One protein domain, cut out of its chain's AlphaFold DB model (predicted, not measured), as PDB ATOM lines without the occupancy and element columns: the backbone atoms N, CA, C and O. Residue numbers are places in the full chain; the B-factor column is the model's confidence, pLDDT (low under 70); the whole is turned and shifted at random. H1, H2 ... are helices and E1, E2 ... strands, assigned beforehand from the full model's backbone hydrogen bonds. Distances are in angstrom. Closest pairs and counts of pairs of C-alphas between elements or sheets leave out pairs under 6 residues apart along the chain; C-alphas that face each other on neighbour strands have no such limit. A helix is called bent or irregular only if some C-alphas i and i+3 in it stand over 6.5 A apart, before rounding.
ATOM      1  N   CYS A   9     156.353 230.669 212.154       95.75
ATOM      2  CA  CYS A   9     157.660 230.026 212.080       95.75
ATOM      3  C   CYS A   9     157.828 229.098 213.284       95.75
ATOM      4  O   CYS A   9     157.216 229.332 214.316       95.75
ATOM      5  N   ASN A  10     158.659 228.062 213.190       95.00
ATOM      6  CA  ASN A  10     158.929 227.189 214.334       95.00
ATOM      7  C   ASN A  10     160.310 227.489 214.937       95.00
ATOM      8  O   ASN A  10     161.280 227.636 214.193       95.00
ATOM      9  N   SER A  11     160.399 227.606 216.266       96.12
ATOM     10  CA  SER A  11     161.660 227.919 216.959       96.12
ATOM     11  C   SER A  11     162.666 226.771 216.973       96.12
ATOM     12  O   SER A  11     163.872 227.024 216.930       96.12
ATOM     13  N   ILE A  12     162.196 225.527 217.103       95.75
ATOM     14  CA  ILE A  12     163.061 224.368 217.380       95.75
ATOM     15  C   ILE A  12     162.634 223.088 216.669       95.75
ATOM     16  O   ILE A  12     163.471 222.208 216.495       95.75
ATOM     17  N   ASP A  13     161.374 222.943 216.265       95.06
ATOM     18  CA  ASP A  13     160.934 221.788 215.494       95.06
ATOM     19  C   ASP A  13     161.408 221.900 214.052       95.06
ATOM     20  O   ASP A  13     161.195 222.897 213.357       95.06
ATOM     21  N   HIS A  70     168.387 222.163 219.507       97.12
ATOM     22  CA  HIS A  70     168.763 222.945 220.675       97.12
ATOM     23  C   HIS A  70     168.877 224.448 220.361       97.12
ATOM     24  O   HIS A  70     169.785 224.844 219.626       97.12
ATOM     25  N   PRO A  71     168.060 225.332 220.971       96.56
ATOM     26  CA  PRO A  71     168.071 226.762 220.659       96.56
ATOM     27  C   PRO A  71     169.331 227.462 221.178       96.56
ATOM     28  O   PRO A  71     169.638 228.570 220.755       96.56
ATOM     29  N   GLY A  72     170.085 226.823 222.079       96.69
ATOM     30  CA  GLY A  72     171.441 227.218 222.486       96.69
ATOM     31  C   GLY A  72     172.498 227.131 221.374       96.69
ATOM     32  O   GLY A  72     173.466 227.884 221.437       96.69
ATOM     33  N   LEU A  73     172.277 226.359 220.303       97.56
ATOM     34  CA  LEU A  73     173.185 226.303 219.153       97.56
ATOM     35  C   LEU A  73     173.133 227.608 218.342       97.56
ATOM     36  O   LEU A  73     172.102 227.956 217.763       97.56
ATOM     37  N   GLY A  74     174.251 228.329 218.275       97.88
ATOM     38  CA  GLY A  74     174.378 229.585 217.535       97.88
ATOM     39  C   GLY A  74     174.100 229.426 216.046       97.88
ATOM     40  O   GLY A  74     173.337 230.211 215.492       97.88
ATOM     41  N   MET A  75     174.627 228.360 215.437       97.75
ATOM     42  CA  MET A  75     174.389 228.028 214.030       97.75
ATOM     43  C   MET A  75     172.894 227.895 213.706       97.75
ATOM     44  O   MET A  75     172.431 228.475 212.729       97.75
ATOM     45  N   TRP A  76     172.119 227.191 214.542       97.25
ATOM     46  CA  TRP A  76     170.672 227.055 214.337       97.25
ATOM     47  C   TRP A  76     169.958 228.404 214.417       97.25
ATOM     48  O   TRP A  76     169.169 228.731 213.529       97.25
ATOM     49  N   ARG A  77     170.269 229.217 215.439       97.50
ATOM     50  CA  ARG A  77     169.676 230.555 215.568       97.50
ATOM     51  C   ARG A  77     169.963 231.407 214.334       97.50
ATOM     52  O   ARG A  77     169.023 231.979 213.796       97.50
ATOM     53  N   SER A  78     171.212 231.461 213.869       97.81
ATOM     54  CA  SER A  78     171.589 232.230 212.676       97.81
ATOM     55  C   SER A  78     170.795 231.799 211.445       97.81
ATOM     56  O   SER A  78     170.161 232.639 210.814       97.81
ATOM     57  N   ILE A  79     170.738 230.493 211.163       97.19
ATOM     58  CA  ILE A  79     169.990 229.960 210.015       97.19
ATOM     59  C   ILE A  79     168.508 230.342 210.101       97.19
ATOM     60  O   ILE A  79     167.921 230.790 209.114       97.19
ATOM     61  N   LEU A  80     167.887 230.175 211.271       96.94
ATOM     62  CA  LEU A  80     166.476 230.499 211.455       96.94
ATOM     63  C   LEU A  80     166.214 232.003 211.283       96.94
ATOM     64  O   LEU A  80     165.297 232.384 210.559       96.94
ATOM     65  N   ILE A  81     167.039 232.856 211.895       97.56
ATOM     66  CA  ILE A  81     166.907 234.317 211.822       97.56
ATOM     67  C   ILE A  81     167.080 234.815 210.390       97.56
ATOM     68  O   ILE A  81     166.284 235.637 209.954       97.56
ATOM     69  N   GLU A  82     168.053 234.302 209.636       97.50
ATOM     70  CA  GLU A  82     168.263 234.684 208.233       97.50
ATOM     71  C   GLU A  82     167.041 234.352 207.365       97.50
ATOM     72  O   GLU A  82     166.602 235.172 206.554       97.50
ATOM     73  N   ASN A  83     166.435 233.177 207.568       96.88
ATOM     74  CA  ASN A  83     165.224 232.785 206.843       96.88
ATOM     75  C   ASN A  83     164.009 233.641 207.236       96.88
ATOM     76  O   ASN A  83     163.240 234.047 206.361       96.88
ATOM     77  N   ILE A  84     163.847 233.954 208.526       97.75
ATOM     78  CA  ILE A  84     162.786 234.852 209.001       97.75
ATOM     79  C   ILE A  84     163.001 236.264 208.449       97.75
ATOM     80  O   ILE A  84     162.074 236.845 207.894       97.75
ATOM     81  N   GLN A  85     164.217 236.804 208.540       97.81
ATOM     82  CA  GLN A  85     164.560 238.138 208.048       97.81
ATOM     83  C   GLN A  85     164.294 238.271 206.553       97.81
ATOM     84  O   GLN A  85     163.772 239.298 206.116       97.81
ATOM     85  N   LYS A  86     164.612 237.235 205.772       97.44
ATOM     86  CA  LYS A  86     164.278 237.199 204.351       97.44
ATOM     87  C   LYS A  86     162.771 237.328 204.136       97.44
ATOM     88  O   LYS A  86     162.351 238.224 203.417       97.44
ATOM     89  N   ALA A  87     161.957 236.508 204.807       96.81
ATOM     90  CA  ALA A  87     160.499 236.585 204.689       96.81
ATOM     91  C   ALA A  87     159.942 237.947 205.141       96.81
ATOM     92  O   ALA A  87     159.090 238.518 204.467       96.81
ATOM     93  N   VAL A  88     160.454 238.487 206.251       97.62
ATOM     94  CA  VAL A  88     160.086 239.810 206.778       97.62
ATOM     95  C   VAL A  88     160.391 240.914 205.772       97.62
ATOM     96  O   VAL A  88     159.562 241.791 205.556       97.62
ATOM     97  N   THR A  89     161.553 240.857 205.125       96.81
ATOM     98  CA  THR A  89     161.973 241.857 204.138       96.81
ATOM     99  C   THR A  89     161.183 241.725 202.839       96.81
ATOM    100  O   THR A  89     160.605 242.706 202.377       96.81
ATOM    101  N   ASP A  90     161.109 240.515 202.281       96.94
ATOM    102  CA  ASP A  90     160.470 240.240 200.989       96.94
ATOM    103  C   ASP A  90     158.963 240.546 201.014       96.94
ATOM    104  O   ASP A  90     158.390 240.951 200.002       96.94
ATOM    105  N   LEU A  91     158.314 240.357 202.169       96.00
ATOM    106  CA  LEU A  91     156.873 240.555 202.350       96.00
ATOM    107  C   LEU A  91     156.524 241.833 203.130       96.00
ATOM    108  O   LEU A  91     155.347 242.057 203.405       96.00
ATOM    109  N   ALA A  92     157.523 242.658 203.475       95.00
ATOM    110  CA  ALA A  92     157.369 243.884 204.265       95.00
ATOM    111  C   ALA A  92     156.541 243.679 205.552       95.00
ATOM    112  O   ALA A  92     155.606 244.429 205.839       95.00
ATOM    113  N   LEU A  93     156.867 242.628 206.304       96.38
ATOM    114  CA  LEU A  93     156.167 242.263 207.534       96.38
ATOM    115  C   LEU A  93     156.665 243.098 208.712       96.38
ATOM    116  O   LEU A  93     157.839 243.451 208.792       96.38
ATOM    117  N   ASP A  94     155.783 243.331 209.672       96.62
ATOM    118  CA  ASP A  94     156.086 244.002 210.937       96.62
ATOM    119  C   ASP A  94     155.870 243.104 212.161       96.62
ATOM    120  O   ASP A  94     156.107 243.522 213.297       96.62
ATOM    121  N   ALA A  95     155.463 241.854 211.935       97.06
ATOM    122  CA  ALA A  95     155.282 240.855 212.969       97.06
ATOM    123  C   ALA A  95     155.649 239.454 212.473       97.06
ATOM    124  O   ALA A  95     155.484 239.143 211.295       97.06
ATOM    125  N   VAL A  96     156.079 238.583 213.387       97.69
ATOM    126  CA  VAL A  96     156.236 237.135 213.161       97.69
ATOM    127  C   VAL A  96     155.801 236.356 214.394       97.69
ATOM    128  O   VAL A  96     155.955 236.836 215.512       97.69
ATOM    129  N   PHE A  97     155.271 235.151 214.208       97.50
ATOM    130  CA  PHE A  97     154.951 234.236 215.298       97.50
ATOM    131  C   PHE A  97     155.983 233.114 215.334       97.50
ATOM    132  O   PHE A  97     156.169 232.422 214.334       97.50
ATOM    133  N   ILE A  98     156.642 232.927 216.474       96.12
ATOM    134  CA  ILE A  98     157.592 231.842 216.694       96.12
ATOM    135  C   ILE A  98     156.933 230.782 217.578       96.12
ATOM    136  O   ILE A  98     156.790 230.937 218.786       96.12
ATOM    137  N   ASP A  99     156.544 229.682 216.965       95.06
ATOM    138  CA  ASP A  99     155.952 228.535 217.634       95.06
ATOM    139  C   ASP A  99     156.960 227.829 218.547       95.06
ATOM    140  O   ASP A  99     158.176 227.901 218.318       95.06
ATOM    141  N   VAL A 100     156.476 227.104 219.555       94.25
ATOM    142  CA  VAL A 100     157.287 226.254 220.448       94.25
ATOM    143  C   VAL A 100     158.216 227.034 221.396       94.25
ATOM    144  O   VAL A 100     159.057 226.461 222.092       94.25
ATOM    145  N   THR A 101     158.019 228.349 221.529       95.25
ATOM    146  CA  THR A 101     158.787 229.225 222.440       95.25
ATOM    147  C   THR A 101     158.671 228.854 223.919       95.25
ATOM    148  O   THR A 101     159.581 229.130 224.699       95.25
ATOM    149  N   LEU A 102     157.576 228.205 224.313       92.56
ATOM    150  CA  LEU A 102     157.330 227.678 225.660       92.56
ATOM    151  C   LEU A 102     158.223 226.467 225.992       92.56
ATOM    152  O   LEU A 102     158.498 226.202 227.164       92.56
ATOM    153  N   CYS A 103     158.664 225.696 224.993       90.31
ATOM    154  CA  CYS A 103     159.306 224.395 225.199       90.31
ATOM    155  C   CYS A 103     160.801 224.514 225.522       90.31
ATOM    156  O   CYS A 103     161.675 224.071 224.768       90.31
ATOM    157  N   THR A 104     161.096 225.086 226.688       91.19
ATOM    158  CA  THR A 104     162.456 225.312 227.176       91.19
ATOM    159  C   THR A 104     162.868 224.311 228.260       91.19
ATOM    160  O   THR A 104     163.180 224.689 229.387       91.19
ATOM    161  N   TRP A 105     162.815 223.017 227.949       88.62
ATOM    162  CA  TRP A 105     162.972 221.946 228.939       88.62
ATOM    163  C   TRP A 105     164.417 221.710 229.393       88.62
ATOM    164  O   TRP A 105     165.377 221.999 228.673       88.62
ATOM    165  N   ASN A 106     164.550 221.070 230.559       90.50
ATOM    166  CA  ASN A 106     165.775 220.368 230.926       90.50
ATOM    167  C   ASN A 106     165.923 219.134 230.033       90.50
ATOM    168  O   ASN A 106     164.987 218.352 229.887       90.50
ATOM    169  N   ILE A 107     167.101 218.967 229.442       95.00
ATOM    170  CA  ILE A 107     167.400 217.910 228.472       95.00
ATOM    171  C   ILE A 107     168.783 217.326 228.741       95.00
ATOM    172  O   ILE A 107     169.628 217.951 229.390       95.00
ATOM    173  N   HIS A 108     169.043 216.131 228.222       95.69
ATOM    174  CA  HIS A 108     170.397 215.595 228.206       95.69
ATOM    175  C   HIS A 108     171.303 216.496 227.354       95.69
ATOM    176  O   HIS A 108     170.935 216.860 226.240       95.69
ATOM    177  N   LYS A 109     172.493 216.834 227.875       90.31
ATOM    178  CA  LYS A 109     173.401 217.849 227.299       90.31
ATOM    179  C   LYS A 109     172.709 219.212 227.134       90.31
ATOM    180  O   LYS A 109     172.697 219.788 226.055       90.31
ATOM    181  N   SER A 110     172.159 219.722 228.235       92.44
ATOM    182  CA  SER A 110     171.386 220.971 228.301       92.44
ATOM    183  C   SER A 110     172.148 222.255 227.975       92.44
ATOM    184  O   SER A 110     171.520 223.309 227.931       92.44
ATOM    185  N   ILE A 111     173.471 222.196 227.790       96.69
ATOM    186  CA  ILE A 111     174.314 223.344 227.451       96.69
ATOM    187  C   ILE A 111     174.947 223.103 226.081       96.69
ATOM    188  O   ILE A 111     175.723 222.163 225.905       96.69
ATOM    189  N   VAL A 112     174.658 223.996 225.136       96.75
ATOM    190  CA  VAL A 112     175.262 224.049 223.797       96.75
ATOM    191  C   VAL A 112     175.722 225.482 223.557       96.75
ATOM    192  O   VAL A 112     174.999 226.414 223.891       96.75
ATOM    193  N   ASP A 113     176.938 225.677 223.046       96.75
ATOM    194  CA  ASP A 113     177.568 226.999 222.882       96.75
ATOM    195  C   ASP A 113     177.500 227.863 224.155       96.75
ATOM    196  O   ASP A 113     177.097 229.031 224.138       96.75
ATOM    197  N   SER A 114     177.848 227.255 225.296       97.25
ATOM    198  CA  SER A 114     177.778 227.875 226.631       97.25
ATOM    199  C   SER A 114     176.406 228.482 226.959       97.25
ATOM    200  O   SER A 114     176.312 229.462 227.693       97.25
ATOM    201  N   THR A 115     175.342 227.941 226.362       97.56
ATOM    202  CA  THR A 115     173.986 228.476 226.441       97.56
ATOM    203  C   THR A 115     173.015 227.344 226.758       97.56
ATOM    204  O   THR A 115     172.963 226.334 226.051       97.56
ATOM    205  N   SER A 116     172.230 227.514 227.819       96.75
ATOM    206  CA  SER A 116     171.141 226.600 228.154       96.75
ATOM    207  C   SER A 116     169.961 226.733 227.195       96.75
ATOM    208  O   SER A 116     169.842 227.703 226.444       96.75
ATOM    209  N   THR A 117     169.047 225.770 227.227       95.88
ATOM    210  CA  THR A 117     167.811 225.837 226.446       95.88
ATOM    211  C   THR A 117     167.004 227.137 226.680       95.88
ATOM    212  O   THR A 117     166.716 227.820 225.690       95.88
ATOM    213  N   PRO A 118     166.661 227.546 227.924       96.06
ATOM    214  CA  PRO A 118     165.930 228.798 228.154       96.06
ATOM    215  C   PRO A 118     166.693 230.046 227.692       96.06
ATOM    216  O   PRO A 118     166.115 230.931 227.060       96.06
ATOM    217  N   GLU A 119     168.004 230.115 227.943       97.00
ATOM    218  CA  GLU A 119     168.836 231.235 227.483       97.00
ATOM    219  C   GLU A 119     168.898 231.306 225.955       97.00
ATOM    220  O   GLU A 119     168.855 232.393 225.380       97.00
ATOM    221  N   GLY A 120     168.980 230.151 225.290       96.81
ATOM    222  CA  GLY A 120     168.987 230.038 223.838       96.81
ATOM    223  C   GLY A 120     167.687 230.538 223.222       96.81
ATOM    224  O   GLY A 120     167.729 231.312 222.267       96.81
ATOM    225  N   MET A 121     166.545 230.166 223.808       97.38
ATOM    226  CA  MET A 121     165.236 230.652 223.372       97.38
ATOM    227  C   MET A 121     165.094 232.165 223.575       97.38
ATOM    228  O   MET A 121     164.690 232.875 222.658       97.38
ATOM    229  N   ASN A 122     165.506 232.685 224.734       96.94
ATOM    230  CA  ASN A 122     165.495 234.126 224.998       96.94
ATOM    231  C   ASN A 122     166.362 234.899 223.989       96.94
ATOM    232  O   ASN A 122     165.941 235.924 223.454       96.94
ATOM    233  N   LYS A 123     167.568 234.394 223.684       97.50
ATOM    234  CA  LYS A 123     168.436 234.969 222.643       97.50
ATOM    235  C   LYS A 123     167.756 234.944 221.274       97.50
ATOM    236  O   LYS A 123     167.783 235.957 220.587       97.50
ATOM    237  N   LEU A 124     167.135 233.823 220.895       97.75
ATOM    238  CA  LEU A 124     166.413 233.698 219.627       97.75
ATOM    239  C   LEU A 124     165.299 234.746 219.513       97.75
ATOM    240  O   LEU A 124     165.288 235.495 218.541       97.75
ATOM    241  N   ILE A 125     164.421 234.849 220.515       97.69
ATOM    242  CA  ILE A 125     163.321 235.828 220.538       97.69
ATOM    243  C   ILE A 125     163.868 237.254 220.385       97.69
ATOM    244  O   ILE A 125     163.395 237.999 219.531       97.69
ATOM    245  N   LYS A 126     164.914 237.614 221.143       96.94
ATOM    246  CA  LYS A 126     165.544 238.945 221.076       96.94
ATOM    247  C   LYS A 126     166.200 239.245 219.731       96.94
ATOM    248  O   LYS A 126     166.186 240.386 219.279       96.94
ATOM    249  N   TYR A 127     166.803 238.246 219.095       97.31
ATOM    250  CA  TYR A 127     167.384 238.438 217.772       97.31
ATOM    251  C   TYR A 127     166.300 238.620 216.713       97.31
ATOM    252  O   TYR A 127     166.402 239.546 215.910       97.31
ATOM    253  N   VAL A 128     165.232 237.821 216.755       97.50
ATOM    254  CA  VAL A 128     164.093 237.996 215.847       97.50
ATOM    255  C   VAL A 128     163.438 239.362 216.050       97.50
ATOM    256  O   VAL A 128     163.203 240.065 215.073       97.50
ATOM    257  N   SER A 129     163.243 239.802 217.297       96.75
ATOM    258  CA  SER A 129     162.673 241.124 217.581       96.75
ATOM    259  C   SER A 129     163.555 242.283 217.113       96.75
ATOM    260  O   SER A 129     163.079 243.407 217.086       96.75
ATOM    261  N   SER A 130     164.830 242.046 216.779       96.38
ATOM    262  CA  SER A 130     165.766 243.072 216.292       96.38
ATOM    263  C   SER A 130     165.851 243.179 214.763       96.38
ATOM    264  O   SER A 130     166.544 244.058 214.249       96.38
ATOM    265  N   ILE A 131     165.153 242.307 214.026       96.94
ATOM    266  CA  ILE A 131     165.124 242.331 212.557       96.94
ATOM    267  C   ILE A 131     164.593 243.686 212.060       96.94
ATOM    268  O   ILE A 131     163.604 244.194 212.581       96.94
ATOM    269  N   ASN A 132     165.240 244.261 211.037       88.12
ATOM    270  CA  ASN A 132     164.813 245.468 210.310       88.12
ATOM    271  C   ASN A 132     164.390 246.657 211.206       88.12
ATOM    272  O   ASN A 132     163.386 247.310 210.940       88.12
ATOM    273  N   ASN A 133     165.183 246.958 212.242       89.31
ATOM    274  CA  ASN A 133     164.946 248.000 213.262       89.31
ATOM    275  C   ASN A 133     163.827 247.710 214.272       89.31
ATOM    276  O   ASN A 133     163.475 248.590 215.058       89.31
ATOM    277  N   GLY A 134     163.317 246.483 214.304       95.31
ATOM    278  CA  GLY A 134     162.331 246.047 215.277       95.31
ATOM    279  C   GLY A 134     161.069 245.521 214.616       95.31
ATOM    280  O   GLY A 134     160.451 246.216 213.815       95.31
ATOM    281  N   ILE A 135     160.657 244.318 215.008       96.69
ATOM    282  CA  ILE A 135     159.360 243.738 214.644       96.69
ATOM    283  C   ILE A 135     158.670 243.183 215.887       96.69
ATOM    284  O   ILE A 135     159.327 242.821 216.869       96.69
ATOM    285  N   ALA A 136     157.344 243.086 215.843       97.06
ATOM    286  CA  ALA A 136     156.586 242.416 216.886       97.06
ATOM    287  C   ALA A 136     156.815 240.898 216.822       97.06
ATOM    288  O   ALA A 136     156.757 240.283 215.755       97.06
ATOM    289  N   VAL A 137     157.043 240.273 217.976       97.44
ATOM    290  CA  VAL A 137     157.241 238.821 218.063       97.44
ATOM    291  C   VAL A 137     156.091 238.200 218.839       97.44
ATOM    292  O   VAL A 137     155.887 238.492 220.016       97.44
ATOM    293  N   GLY A 138     155.319 237.352 218.172       96.94
ATOM    294  CA  GLY A 138     154.384 236.431 218.799       96.94
ATOM    295  C   GLY A 138     155.077 235.122 219.180       96.94
ATOM    296  O   GLY A 138     156.062 234.747 218.544       96.94
ATOM    297  N   GLY A 139     154.557 234.396 220.168       95.94
ATOM    298  CA  GLY A 139     155.028 233.038 220.450       95.94
ATOM    299  C   GLY A 139     153.988 232.103 221.059       95.94
ATOM    300  O   GLY A 139     152.903 232.525 221.460       95.94
ATOM    301  N   GLU A 140     154.317 230.815 221.100       94.62
ATOM    302  CA  GLU A 140     153.508 229.766 221.726       94.62
ATOM    303  C   GLU A 140     153.723 229.743 223.242       94.62
ATOM    304  O   GLU A 140     154.857 229.622 223.724       94.62
ATOM    305  N   GLY A 141     152.624 229.826 223.995       91.44
ATOM    306  CA  GLY A 141     152.615 229.762 225.450       91.44
ATOM    307  C   GLY A 141     153.315 230.934 226.144       91.44
ATOM    308  O   GLY A 141     153.899 231.824 225.524       91.44
ATOM    309  N   LEU A 142     153.253 230.925 227.477       90.75
ATOM    310  CA  LEU A 142     153.887 231.926 228.335       90.75
ATOM    311  C   LEU A 142     154.630 231.258 229.490       90.75
ATOM    312  O   LEU A 142     154.098 230.371 230.155       90.75
ATOM    313  N   ASN A 143     155.838 231.741 229.738       91.56
ATOM    314  CA  ASN A 143     156.614 231.544 230.950       91.56
ATOM    315  C   ASN A 143     157.431 232.817 231.233       91.56
ATOM    316  O   ASN A 143     157.469 233.757 230.437       91.56
ATOM    317  N   GLU A 144     158.107 232.856 232.375       92.50
ATOM    318  CA  GLU A 144     158.895 233.997 232.830       92.50
ATOM    319  C   GLU A 144     160.054 234.373 231.895       92.50
ATOM    320  O   GLU A 144     160.549 235.496 231.963       92.50
ATOM    321  N   ILE A 145     160.489 233.464 231.019       93.25
ATOM    322  CA  ILE A 145     161.585 233.691 230.075       93.25
ATOM    323  C   ILE A 145     161.056 234.297 228.776       93.25
ATOM    324  O   ILE A 145     161.540 235.343 228.346       93.25
ATOM    325  N   ASN A 146     160.064 233.661 228.149       93.75
ATOM    326  CA  ASN A 146     159.594 234.054 226.822       93.75
ATOM    327  C   ASN A 146     158.720 235.326 226.848       93.75
ATOM    328  O   ASN A 146     158.778 236.126 225.911       93.75
ATOM    329  N   ALA A 147     158.016 235.587 227.956       93.69
ATOM    330  CA  ALA A 147     157.164 236.764 228.120       93.69
ATOM    331  C   ALA A 147     157.944 238.086 228.022       93.69
ATOM    332  O   ALA A 147     157.365 239.114 227.694       93.69
ATOM    333  N   GLN A 148     159.254 238.071 228.290       92.44
ATOM    334  CA  GLN A 148     160.101 239.269 228.279       92.44
ATOM    335  C   GLN A 148     160.394 239.812 226.872       92.44
ATOM    336  O   GLN A 148     160.796 240.966 226.748       92.44
ATOM    337  N   GLY A 149     160.262 238.984 225.830       92.38
ATOM    338  CA  GLY A 149     160.591 239.360 224.448       92.38
ATOM    339  C   GLY A 149     159.430 239.242 223.461       92.38
ATOM    340  O   GLY A 149     159.577 239.637 222.308       92.38
ATOM    341  N   GLN A 150     158.290 238.703 223.895       94.88
ATOM    342  CA  GLN A 150     157.105 238.527 223.061       94.88
ATOM    343  C   GLN A 150     156.118 239.687 223.233       94.88
ATOM    344  O   GLN A 150     155.693 239.993 224.342       94.88
ATOM    345  N   SER A 151     155.664 240.263 222.122       95.56
ATOM    346  CA  SER A 151     154.545 241.213 222.087       95.56
ATOM    347  C   SER A 151     153.202 240.506 222.282       95.56
ATOM    348  O   SER A 151     152.313 241.025 222.961       95.56
ATOM    349  N   PHE A 152     153.075 239.299 221.716       94.00
ATOM    350  CA  PHE A 152     151.863 238.485 221.779       94.00
ATOM    351  C   PHE A 152     152.184 237.041 222.163       94.00
ATOM    352  O   PHE A 152     153.251 236.523 221.828       94.00
ATOM    353  N   ALA A 153     151.258 236.358 222.831       94.56
ATOM    354  CA  ALA A 153     151.425 234.939 223.125       94.56
ATOM    355  C   ALA A 153     150.135 234.155 222.943       94.56
ATOM    356  O   ALA A 153     149.095 234.504 223.497       94.56
ATOM    357  N   GLN A 154     150.212 233.069 222.188       93.81
ATOM    358  CA  GLN A 154     149.114 232.135 222.040       93.81
ATOM    359  C   GLN A 154     148.968 231.313 223.319       93.81
ATOM    360  O   GLN A 154     149.902 230.630 223.738       93.81
ATOM    361  N   VAL A 155     147.806 231.386 223.967       87.19
ATOM    362  CA  VAL A 155     147.602 230.744 225.273       87.19
ATOM    363  C   VAL A 155     146.933 229.375 225.157       87.19
ATOM    364  O   VAL A 155     145.811 229.234 224.678       87.19
ATOM    365  N   HIS A 156     147.615 228.353 225.677       79.75
ATOM    366  CA  HIS A 156     147.111 226.983 225.789       79.75
ATOM    367  C   HIS A 156     146.432 226.837 227.146       79.75
ATOM    368  O   HIS A 156     147.021 226.318 228.089       79.75
ATOM    369  N   LEU A 157     145.228 227.394 227.270       72.62
ATOM    370  CA  LEU A 157     144.616 227.609 228.579       72.62
ATOM    371  C   LEU A 157     144.310 226.294 229.310       72.62
ATOM    372  O   LEU A 157     144.883 226.030 230.362       72.62
ATOM    373  N   PHE A 158     143.431 225.449 228.761       79.06
ATOM    374  CA  PHE A 158     143.003 224.224 229.442       79.06
ATOM    375  C   PHE A 158     142.621 223.123 228.459       79.06
ATOM    376  O   PHE A 158     142.346 223.371 227.283       79.06
ATOM    377  N   LYS A 159     142.529 221.889 228.967       79.00
ATOM    378  CA  LYS A 159     141.895 220.793 228.236       79.00
ATOM    379  C   LYS A 159     140.420 221.137 228.033       79.00
ATOM    380  O   LYS A 159     139.628 221.130 228.965       79.00
ATOM    381  N   HIS A 160     140.063 221.472 226.805       75.00
ATOM    382  CA  HIS A 160     138.691 221.826 226.469       75.00
ATOM    383  C   HIS A 160     137.767 220.601 226.553       75.00
ATOM    384  O   HIS A 160     138.196 219.478 226.281       75.00
ATOM    385  N   GLY A 161     136.493 220.828 226.884       73.62
ATOM    386  CA  GLY A 161     135.477 219.769 226.939       73.62
ATOM    387  C   GLY A 161     135.557 218.866 228.174       73.62
ATOM    388  O   GLY A 161     134.990 217.779 228.161       73.62
ATOM    389  N   THR A 162     136.275 219.282 229.220       83.25
ATOM    390  CA  THR A 162     136.252 218.626 230.535       83.25
ATOM    391  C   THR A 162     135.320 219.351 231.497       83.25
ATOM    392  O   THR A 162     135.173 220.571 231.407       83.25
ATOM    393  N   ASP A 163     134.770 218.620 232.465       87.00
ATOM    394  CA  ASP A 163     133.924 219.180 233.520       87.00
ATOM    395  C   ASP A 163     134.607 220.357 234.231       87.00
ATOM    396  O   ASP A 163     135.748 220.258 234.692       87.00
ATOM    397  N   GLY A 164     133.901 221.484 234.334       87.00
ATOM    398  CA  GLY A 164     134.395 222.689 234.994       87.00
ATOM    399  C   GLY A 164     135.222 223.633 234.133       87.00
ATOM    400  O   GLY A 164     135.692 224.646 234.656       87.00
ATOM    401  N   TYR A 165     135.374 223.354 232.835       88.00
ATOM    402  CA  TYR A 165     136.048 224.247 231.892       88.00
ATOM    403  C   TYR A 165     135.461 225.672 231.915       88.00
ATOM    404  O   TYR A 165     136.205 226.650 231.882       88.00
ATOM    405  N   GLU A 166     134.145 225.813 232.074       88.56
ATOM    406  CA  GLU A 166     133.437 227.094 232.151       88.56
ATOM    407  C   GLU A 166     133.842 227.971 233.348       88.56
ATOM    408  O   GLU A 166     133.735 229.196 233.283       88.56
ATOM    409  N   ARG A 167     134.351 227.372 234.432       87.69
ATOM    410  CA  ARG A 167     134.757 228.101 235.648       87.69
ATOM    411  C   ARG A 167     136.182 228.636 235.585       87.69
ATOM    412  O   ARG A 167     136.581 229.418 236.443       87.69
ATOM    413  N   THR A 168     136.956 228.222 234.586       86.12
ATOM    414  CA  THR A 168     138.394 228.515 234.517       86.12
ATOM    415  C   THR A 168     138.710 229.997 234.307       86.12
ATOM    416  O   THR A 168     139.722 230.475 234.808       86.12
ATOM    417  N   GLY A 169     137.797 230.758 233.696       80.44
ATOM    418  CA  GLY A 169     137.965 232.194 233.444       80.44
ATOM    419  C   GLY A 169     137.938 233.107 234.679       80.44
ATOM    420  O   GLY A 169     137.938 234.321 234.522       80.44
ATOM    421  N   GLN A 170     137.862 232.569 235.900       78.88
ATOM    422  CA  GLN A 170     137.710 233.362 237.129       78.88
ATOM    423  C   GLN A 170     139.038 233.779 237.781       78.88
ATOM    424  O   GLN A 170     139.035 234.623 238.674       78.88
ATOM    425  N   CYS A 171     140.171 233.206 237.364       81.62
ATOM    426  CA  CYS A 171     141.485 233.533 237.919       81.62
ATOM    427  C   CYS A 171     142.524 233.662 236.804       81.62
ATOM    428  O   CYS A 171     143.087 232.675 236.330       81.62
ATOM    429  N   ASP A 172     142.788 234.898 236.389       85.81
ATOM    430  CA  ASP A 172     143.717 235.180 235.302       85.81
ATOM    431  C   ASP A 172     145.140 235.460 235.811       85.81
ATOM    432  O   ASP A 172     145.644 236.588 235.791       85.81
ATOM    433  N   LEU A 173     145.790 234.403 236.308       87.19
ATOM    434  CA  LEU A 173     147.148 234.487 236.850       87.19
ATOM    435  C   LEU A 173     148.166 234.945 235.793       87.19
ATOM    436  O   LEU A 173     149.067 235.718 236.109       87.19
ATOM    437  N   ASN A 174     148.003 234.530 234.533       87.62
ATOM    438  CA  ASN A 174     148.903 234.935 233.452       87.62
ATOM    439  C   ASN A 174     148.826 236.437 233.184       87.62
ATOM    440  O   ASN A 174     149.865 237.079 233.038       87.62
ATOM    441  N   LYS A 175     147.630 237.034 233.183       87.75
ATOM    442  CA  LYS A 175     147.500 238.492 233.074       87.75
ATOM    443  C   LYS A 175     148.083 239.219 234.277       87.75
ATOM    444  O   LYS A 175     148.713 240.259 234.095       87.75
ATOM    445  N   PHE A 176     147.917 238.676 235.482       90.12
ATOM    446  CA  PHE A 176     148.538 239.239 236.682       90.12
ATOM    447  C   PHE A 176     150.074 239.242 236.591       90.12
ATOM    448  O   PHE A 176     150.696 240.264 236.872       90.12
ATOM    449  N   LEU A 177     150.680 238.127 236.167       91.81
ATOM    450  CA  LEU A 177     152.137 237.971 236.093       91.81
ATOM    451  C   LEU A 177     152.760 238.678 234.880       91.81
ATOM    452  O   LEU A 177     153.795 239.329 235.007       91.81
ATOM    453  N   PHE A 178     152.140 238.552 233.706       92.69
ATOM    454  CA  PHE A 178     152.766 238.864 232.415       92.69
ATOM    455  C   PHE A 178     151.995 239.886 231.575       92.69
ATOM    456  O   PHE A 178     152.515 240.329 230.555       92.69
ATOM    457  N   GLY A 179     150.797 240.318 231.985       90.38
ATOM    458  CA  GLY A 179     149.921 241.168 231.162       90.38
ATOM    459  C   GLY A 179     150.466 242.566 230.847       90.38
ATOM    460  O   GLY A 179     149.944 243.242 229.968       90.38
ATOM    461  N   LYS A 180     151.522 243.010 231.543       92.00
ATOM    462  CA  LYS A 180     152.266 244.243 231.214       92.00
ATOM    463  C   LYS A 180     153.399 244.029 230.207       92.00
ATOM    464  O   LYS A 180     153.942 245.009 229.709       92.00
ATOM    465  N   LEU A 181     153.789 242.780 229.969       93.31
ATOM    466  CA  LEU A 181     154.890 242.401 229.086       93.31
ATOM    467  C   LEU A 181     154.367 241.874 227.750       93.31
ATOM    468  O   LEU A 181     154.869 242.263 226.703       93.31
ATOM    469  N   CYS A 182     153.344 241.021 227.797       93.94
ATOM    470  CA  CYS A 182     152.860 240.284 226.642       93.94
ATOM    471  C   CYS A 182     151.328 240.221 226.629       93.94
ATOM    472  O   CYS A 182     150.698 239.962 227.657       93.94
ATOM    473  N   SER A 183     150.726 240.439 225.456       93.31
ATOM    474  CA  SER A 183     149.273 240.355 225.273       93.31
ATOM    475  C   SER A 183     148.855 238.953 224.810       93.31
ATOM    476  O   SER A 183     149.356 238.476 223.788       93.31
ATOM    477  N   PRO A 184     147.931 238.264 225.500       93.06
ATOM    478  CA  PRO A 184     147.519 236.931 225.084       93.06
ATOM    479  C   PRO A 184     146.635 236.968 223.826       93.06
ATOM    480  O   PRO A 184     145.813 237.867 223.651       93.06
ATOM    481  N   ILE A 185     146.772 235.965 222.960       94.25
ATOM    482  CA  ILE A 185     145.907 235.700 221.800       94.25
ATOM    483  C   ILE A 185     145.333 234.285 221.893       94.25
ATOM    484  O   ILE A 185     145.903 233.405 222.541       94.25
ATOM    485  N   GLY A 186     144.189 234.063 221.252       92.69
ATOM    486  CA  GLY A 186     143.489 232.787 221.311       92.69
ATOM    487  C   GLY A 186     144.200 231.636 220.592       92.69
ATOM    488  O   GLY A 186     144.957 231.847 219.644       92.69
ATOM    489  N   TYR A 187     143.926 230.407 221.041       90.62
ATOM    490  CA  TYR A 187     144.384 229.181 220.378       90.62
ATOM    491  C   TYR A 187     143.347 228.633 219.373       90.62
ATOM    492  O   TYR A 187     142.416 229.320 218.966       90.62
ATOM    493  N   SER A 188     143.523 227.392 218.923       88.62
ATOM    494  CA  SER A 188     142.644 226.699 217.980       88.62
ATOM    495  C   SER A 188     141.202 226.531 218.487       88.62
ATOM    496  O   SER A 188     140.934 226.501 219.691       88.62
ATOM    497  N   GLY A 189     140.264 226.331 217.555       91.62
ATOM    498  CA  GLY A 189     138.868 225.994 217.860       91.62
ATOM    499  C   GLY A 189     138.017 227.178 218.324       91.62
ATOM    500  O   GLY A 189     137.094 226.988 219.109       91.62
ATOM    501  N   LEU A 190     138.331 228.390 217.863       94.56
ATOM    502  CA  LEU A 190     137.598 229.625 218.163       94.56
ATOM    503  C   LEU A 190     136.711 230.052 216.984       94.56
ATOM    504  O   LEU A 190     136.718 231.213 216.578       94.56
ATOM    505  N   GLY A 191     136.009 229.094 216.376       95.44
ATOM    506  CA  GLY A 191     135.130 229.338 215.227       95.44
ATOM    507  C   GLY A 191     133.679 229.634 215.610       95.44
ATOM    508  O   GLY A 191     132.899 230.064 214.764       95.44
ATOM    509  N   GLY A 192     133.285 229.396 216.866       95.25
ATOM    510  CA  GLY A 192     131.907 229.575 217.331       95.25
ATOM    511  C   GLY A 192     130.888 228.702 216.593       95.25
ATOM    512  O   GLY A 192     129.735 229.089 216.452       95.25
ATOM    513  N   ARG A 193     131.310 227.549 216.055       94.12
ATOM    514  CA  ARG A 193     130.454 226.671 215.232       94.12
ATOM    515  C   ARG A 193     129.516 225.793 216.059       94.12
ATOM    516  O   ARG A 193     128.602 225.182 215.517       94.12
ATOM    517  N   ASN A 194     129.784 225.682 217.353       94.06
ATOM    518  CA  ASN A 194     129.009 224.933 218.330       94.06
ATOM    519  C   ASN A 194     129.268 225.507 219.731       94.06
ATOM    520  O   ASN A 194     130.229 226.252 219.930       94.06
ATOM    521  N   GLU A 195     128.459 225.099 220.708       93.50
ATOM    522  CA  GLU A 195     128.537 225.566 222.101       93.50
ATOM    523  C   GLU A 195     129.930 225.395 222.729       93.50
ATOM    524  O   GLU A 195     130.358 226.226 223.526       93.50
ATOM    525  N   SER A 196     130.678 224.352 222.345       92.44
ATOM    526  CA  SER A 196     132.034 224.125 222.857       92.44
ATOM    527  C   SER A 196     133.022 225.180 222.355       92.44
ATOM    528  O   SER A 196     133.841 225.674 223.133       92.44
ATOM    529  N   GLU A 197     132.947 225.554 221.075       93.88
ATOM    530  CA  GLU A 197     133.769 226.633 220.522       93.88
ATOM    531  C   GLU A 197     133.351 228.000 221.076       93.88
ATOM    532  O   GLU A 197     134.222 228.799 221.404       93.88
ATOM    533  N   GLU A 198     132.049 228.255 221.254       94.69
ATOM    534  CA  GLU A 198     131.557 229.495 221.880       94.69
ATOM    535  C   GLU A 198     132.068 229.641 223.317       94.69
ATOM    536  O   GLU A 198     132.644 230.669 223.683       94.69
ATOM    537  N   LEU A 199     131.945 228.581 224.121       93.38
ATOM    538  CA  LEU A 199     132.485 228.552 225.477       93.38
ATOM    539  C   LEU A 199     134.004 228.748 225.473       93.38
ATOM    540  O   LEU A 199     134.547 229.458 226.321       93.38
ATOM    541  N   ARG A 200     134.711 228.152 224.504       93.00
ATOM    542  CA  ARG A 200     136.157 228.341 224.356       93.00
ATOM    543  C   ARG A 200     136.502 229.803 224.087       93.00
ATOM    544  O   ARG A 200     137.424 230.302 224.729       93.00
ATOM    545  N   MET A 201     135.774 230.480 223.202       94.31
ATOM    546  CA  MET A 201     135.947 231.912 222.929       94.31
ATOM    547  C   MET A 201     135.714 232.751 224.184       94.31
ATOM    548  O   MET A 201     136.552 233.587 224.517       94.31
ATOM    549  N   GLN A 202     134.645 232.473 224.934       93.00
ATOM    550  CA  GLN A 202     134.354 233.195 226.170       93.00
ATOM    551  C   GLN A 202     135.447 233.008 227.231       93.00
ATOM    552  O   GLN A 202     135.859 233.977 227.863       93.00
ATOM    553  N   VAL A 203     135.954 231.784 227.418       92.31
ATOM    554  CA  VAL A 203     137.049 231.521 228.369       92.31
ATOM    555  C   VAL A 203     138.312 232.293 227.980       92.31
ATOM    556  O   VAL A 203     138.937 232.893 228.849       92.31
ATOM    557  N   HIS A 204     138.662 232.355 226.693       93.12
ATOM    558  CA  HIS A 204     139.802 233.158 226.236       93.12
ATOM    559  C   HIS A 204     139.609 234.650 226.540       93.12
ATOM    560  O   HIS A 204     140.499 235.275 227.121       93.12
ATOM    561  N   LEU A 205     138.427 235.204 226.250       92.38
ATOM    562  CA  LEU A 205     138.106 236.592 226.592       92.38
ATOM    563  C   LEU A 205     138.195 236.865 228.100       92.38
ATOM    564  O   LEU A 205     138.708 237.909 228.501       92.38
ATOM    565  N   ASN A 206     137.745 235.926 228.936       91.38
ATOM    566  CA  ASN A 206     137.845 236.045 230.393       91.38
ATOM    567  C   ASN A 206     139.309 236.114 230.870       91.38
ATOM    568  O   ASN A 206     139.590 236.776 231.866       91.38
ATOM    569  N   HIS A 207     140.237 235.507 230.121       90.00
ATOM    570  CA  HIS A 207     141.688 235.605 230.319       90.00
ATOM    571  C   HIS A 207     142.337 236.796 229.586       90.00
ATOM    572  O   HIS A 207     143.537 236.812 229.306       90.00
ATOM    573  N   GLY A 208     141.537 237.799 229.212       89.00
ATOM    574  CA  GLY A 208     142.027 239.046 228.636       89.00
ATOM    575  C   GLY A 208     142.698 238.902 227.274       89.00
ATOM    576  O   GLY A 208     143.482 239.778 226.910       89.00
ATOM    577  N   THR A 209     142.426 237.827 226.528       91.94
ATOM    578  CA  THR A 209     142.987 237.664 225.184       91.94
ATOM    579  C   THR A 209     142.459 238.731 224.238       91.94
ATOM    580  O   THR A 209     141.278 239.082 224.293       91.94
ATOM    581  N   ILE A 210     143.295 239.158 223.294       93.00
ATOM    582  CA  ILE A 210     142.840 239.903 222.117       93.00
ATOM    583  C   ILE A 210     141.723 239.084 221.438       93.00
ATOM    584  O   ILE A 210     141.903 237.871 221.270       93.00
ATOM    585  N   PRO A 211     140.579 239.692 221.054       95.25
ATOM    586  CA  PRO A 211     139.507 238.983 220.359       95.25
ATOM    587  C   PRO A 211     140.056 238.181 219.176       95.25
ATOM    588  O   PRO A 211     140.629 238.740 218.243       95.25
ATOM    589  N   THR A 212     139.923 236.858 219.249       94.81
ATOM    590  CA  THR A 212     140.562 235.920 218.320       94.81
ATOM    591  C   THR A 212     139.515 234.984 217.737       94.81
ATOM    592  O   THR A 212     138.669 234.462 218.463       94.81
ATOM    593  N   ILE A 213     139.601 234.744 216.429       95.75
ATOM    594  CA  ILE A 213     138.779 233.767 215.713       95.75
ATOM    595  C   ILE A 213     139.674 232.733 215.031       95.75
ATOM    596  O   ILE A 213     140.767 233.059 214.570       95.75
ATOM    597  N   THR A 214     139.207 231.488 214.939       94.50
ATOM    598  CA  THR A 214     139.837 230.457 214.100       94.50
ATOM    599  C   THR A 214     138.872 230.075 212.992       94.50
ATOM    600  O   THR A 214     137.805 229.536 213.267       94.50
ATOM    601  N   ILE A 215     139.259 230.327 211.745       93.31
ATOM    602  CA  ILE A 215     138.436 230.054 210.563       93.31
ATOM    603  C   ILE A 215     139.085 228.979 209.699       93.31
ATOM    604  O   ILE A 215     140.306 228.840 209.677       93.31
ATOM    605  N   SER A 216     138.270 228.221 208.970       90.81
ATOM    606  CA  SER A 216     138.742 227.204 208.019       90.81
ATOM    607  C   SER A 216     138.627 227.671 206.567       90.81
ATOM    608  O   SER A 216     139.245 227.083 205.683       90.81
ATOM    609  N   ASN A 217     137.834 228.713 206.296       92.31
ATOM    610  CA  ASN A 217     137.689 229.308 204.970       92.31
ATOM    611  C   ASN A 217     137.192 230.767 205.039       92.31
ATOM    612  O   ASN A 217     136.672 231.220 206.057       92.31
ATOM    613  N   ALA A 218     137.318 231.496 203.926       92.75
ATOM    614  CA  ALA A 218     136.960 232.915 203.847       92.75
ATOM    615  C   ALA A 218     135.456 233.204 204.033       92.75
ATOM    616  O   ALA A 218     135.096 234.300 204.465       92.75
ATOM    617  N   ASN A 219     134.569 232.241 203.744       93.88
ATOM    618  CA  ASN A 219     133.126 232.437 203.895       93.88
ATOM    619  C   ASN A 219     132.731 232.667 205.361       93.88
ATOM    620  O   ASN A 219     131.757 233.363 205.610       93.88
ATOM    621  N   GLU A 220     133.506 232.156 206.322       93.06
ATOM    622  CA  GLU A 220     133.272 232.377 207.758       93.06
ATOM    623  C   GLU A 220     133.493 233.842 208.184       93.06
ATOM    624  O   GLU A 220     132.926 234.277 209.184       93.06
ATOM    625  N   ILE A 221     134.268 234.621 207.415       91.06
ATOM    626  CA  ILE A 221     134.423 236.073 207.614       91.06
ATOM    627  C   ILE A 221     133.291 236.844 206.924       91.06
ATOM    628  O   ILE A 221     132.807 237.835 207.459       91.06
ATOM    629  N   ILE A 222     132.886 236.417 205.723       93.12
ATOM    630  CA  ILE A 222     131.878 237.122 204.911       93.12
ATOM    631  C   ILE A 222     130.471 236.903 205.483       93.12
ATOM    632  O   ILE A 222     129.684 237.839 205.584       93.12
ATOM    633  N   ASN A 223     130.175 235.667 205.884       94.00
ATOM    634  CA  ASN A 223     128.896 235.218 206.420       94.00
ATOM    635  C   ASN A 223     129.099 234.736 207.861       94.00
ATOM    636  O   ASN A 223     129.076 233.540 208.155       94.00
ATOM    637  N   THR A 224     129.358 235.689 208.756       95.06
ATOM    638  CA  THR A 224     129.707 235.410 210.153       95.06
ATOM    639  C   THR A 224     128.553 234.762 210.911       95.06
ATOM    640  O   THR A 224     127.418 235.239 210.837       95.06
ATOM    641  N   ASN A 225     128.850 233.759 211.740       95.44
ATOM    642  CA  ASN A 225     127.929 233.352 212.801       95.44
ATOM    643  C   ASN A 225     127.874 234.416 213.920       95.44
ATOM    644  O   ASN A 225     128.629 235.394 213.914       95.44
ATOM    645  N   ARG A 226     126.973 234.217 214.892       96.56
ATOM    646  CA  ARG A 226     126.777 235.129 216.031       96.56
ATOM    647  C   ARG A 226     128.092 235.436 216.755       96.56
ATOM    648  O   ARG A 226     128.430 236.602 216.932       96.56
ATOM    649  N   SER A 227     128.843 234.401 217.109       96.19
ATOM    650  CA  SER A 227     130.061 234.484 217.920       96.19
ATOM    651  C   SER A 227     131.203 235.204 217.200       96.19
ATOM    652  O   SER A 227     131.878 236.046 217.789       96.19
ATOM    653  N   ILE A 228     131.389 234.957 215.899       95.94
ATOM    654  CA  ILE A 228     132.363 235.688 215.071       95.94
ATOM    655  C   ILE A 228     131.958 237.164 214.940       95.94
ATOM    656  O   ILE A 228     132.803 238.050 215.073       95.94
ATOM    657  N   SER A 229     130.667 237.448 214.730       95.75
ATOM    658  CA  SER A 229     130.158 238.827 214.673       95.75
ATOM    659  C   SER A 229     130.429 239.587 215.978       95.75
ATOM    660  O   SER A 229     130.829 240.752 215.952       95.75
ATOM    661  N   GLU A 230     130.263 238.927 217.126       95.62
ATOM    662  CA  GLU A 230     130.591 239.483 218.443       95.62
ATOM    663  C   GLU A 230     132.095 239.773 218.589       95.62
ATOM    664  O   GLU A 230     132.448 240.872 219.021       95.62
ATOM    665  N   MET A 231     132.989 238.877 218.145       95.69
ATOM    666  CA  MET A 231     134.439 239.145 218.160       95.69
ATOM    667  C   MET A 231     134.821 240.362 217.316       95.69
ATOM    668  O   MET A 231     135.632 241.175 217.758       95.69
ATOM    669  N   PHE A 232     134.225 240.532 216.133       94.06
ATOM    670  CA  PHE A 232     134.484 241.717 215.311       94.06
ATOM    671  C   PHE A 232     134.004 243.007 215.978       94.06
ATOM    672  O   PHE A 232     134.697 244.023 215.912       94.06
ATOM    673  N   LYS A 233     132.853 242.981 216.662       94.50
ATOM    674  CA  LYS A 233     132.380 244.132 217.447       94.50
ATOM    675  C   LYS A 233     133.356 244.470 218.573       94.50
ATOM    676  O   LYS A 233     133.721 245.632 218.720       94.50
ATOM    677  N   LEU A 234     133.825 243.468 219.319       94.88
ATOM    678  CA  LEU A 234     134.809 243.658 220.389       94.88
ATOM    679  C   LEU A 234     136.128 244.232 219.859       94.88
ATOM    680  O   LEU A 234     136.655 245.182 220.428       94.88
ATOM    681  N   ALA A 235     136.638 243.703 218.744       90.12
ATOM    682  CA  ALA A 235     137.868 244.192 218.125       90.12
ATOM    683  C   ALA A 235     137.756 245.654 217.655       90.12
ATOM    684  O   ALA A 235     138.726 246.403 217.747       90.12
ATOM    685  N   ASN A 236     136.577 246.074 217.183       86.19
ATOM    686  CA  ASN A 236     136.337 247.452 216.749       86.19
ATOM    687  C   ASN A 236     136.124 248.432 217.911       86.19
ATOM    688  O   ASN A 236     136.495 249.594 217.779       86.19
ATOM    689  N   ASN A 237     135.563 247.976 219.033       79.00
ATOM    690  CA  ASN A 237     135.329 248.806 220.220       79.00
ATOM    691  C   ASN A 237     136.598 249.044 221.060       79.00
ATOM    692  O   ASN A 237     136.575 249.875 221.961       79.00
ATOM    693  N   ASN A 238     137.684 248.315 220.785       58.28
ATOM    694  CA  ASN A 238     138.984 248.469 221.450       58.28
ATOM    695  C   ASN A 238     139.895 249.522 220.776       58.28
ATOM    696  O   ASN A 238     141.091 249.559 221.065       58.28
ATOM    697  N   LYS A 239     139.353 250.335 219.859       49.03
ATOM    698  CA  LYS A 239     140.019 251.503 219.261       49.03
ATOM    699  C   LYS A 239     139.560 252.784 219.939       49.03
ATOM    700  O   LYS A 239     140.425 253.665 220.122       49.03
TER     701      LYS A 239
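Overview. This is residues 9 to 13 and 70 to 239 of the 239 residues of an uncharacterized protein of bioreactor metagenome (UniProt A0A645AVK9). A small parallel sheet of four short strands lies in the middle, between a lobe of two helices, H1 and H2, at the E1 and E2 end and a looser helical lobe of H3, H5, H6 and H7 beyond E4. The lobes lie far apart along the longest axis, and the short helix H4 is near E4. The printed part has 175 residues with seven named helices and four named strands, in the order H1 E1 H2 E2 E3 H3 H4 E4 H5 H6 H7; the sheet order is E1 E2 E3 E4. The class is mixed, helices and strands, with under half of the residues in named elements. The whole is compact, with a radius of gyration of the C-alphas of 17.7 A and spans of 51 by 38 by 27 A.

Arrangement. The sheet holds E1, residues 95 to 99, E2, residues 136 to 140, E3, residues 152 to 154, and E4, residues 183 to 185. From edge to edge the strands' lines turn by 67 degrees; E1 and E4 are the edge strands. E1 and E2 are parallel at 19 degrees, with N 98 and O 138 at 2.8 A and N 96 and O 136 at 3.0 A, within hydrogen-bond range. E2 and E3 are parallel at 20 degrees, with N 154 and O 139 at 2.8 A. E3 and E4 are parallel at 35 degrees, with N 185 and O 153 at 2.8 A. H2, residues 117 to 128, only grazes the sheet with residues 124 to 128; its closest approach to E2 is between the C-alphas of Ile 125 and Val 137, 7.2 A. H1, residues 74 to 90, only grazes the sheet with residues 84 to 88. H1 and residues 124 to 128 of H2 touch, the closest C-alphas being those of Arg 77 and Leu 124, 6.1 A; the helices run the same way at a shallow tilt of 27 degrees. H4, residues 173 to 178, is only just on the sheet, with 5 pairs of C-alphas within 10 A, and only grazes it with residues 174 to 178. E1, H2 and E2 form a strand-helix-strand unit, two parallel neighbour strands with a helix between them in the chain; its crossover is right-handed. A second unit, E3, then H3, residues 165 to 170, and H4, then E4, has a right-handed crossover too. H5, residues 195 to 206, is only just not on the sheet, with 4 pairs of C-alphas within 10 A. H3 and H5 touch, the closest C-alphas being those of Gly 169 and Asn 206, 4.9 A, and run the same way at a shallow tilt of 14 degrees. H7, residues 226 to 237, is close to H5 but not clearly touching, with the C-alphas of Glu 198 and Ser 227 closest at 6.5 A. H6, residues 219 to 222, is close to H7 but not clearly touching, with the C-alphas of Ile 221 and Ile 228 closest at 7.7 A. H1 and H7 are apart. Each O i to N i+4 pair is within hydrogen-bond range in H1, H2, H4, H5 and H7; H3 has 0 of 2 such pairs but 2 of 3 O i to N i+3 pairs, and H6 is too short for an O i to N i+4 pair.

Along the chain. H1 begins at C-alpha 74, (174.378, 229.585, 217.535), and is 24.1 A long. E1 spans 13.2 A, E2 13.9 A, E3 6.9 A and E4 6.7 A; C-alpha 152 of E3 is at (151.863, 238.485, 221.779). H2 is 16.6 A long, H5 16.3 A and H7 16.7 A, and H7 ends at C-alpha 237, (135.329, 248.806, 220.220). H3 is only just irregular, with C-alphas 166 and 169 6.9 A apart.

Size, cuts and confidence. The two C-alphas farthest apart, those of Ser 114 and Asn 223, are 53.4 A apart. Residues 14 to 69 are cut out, and C-alphas 13 and 70 are 9.5 A apart across the cut. The links E1 to H2, E2 to E3 and H5 to H6 are long. The mean pLDDT of the printed part is 92.6; residues 238 to 239 are under 70.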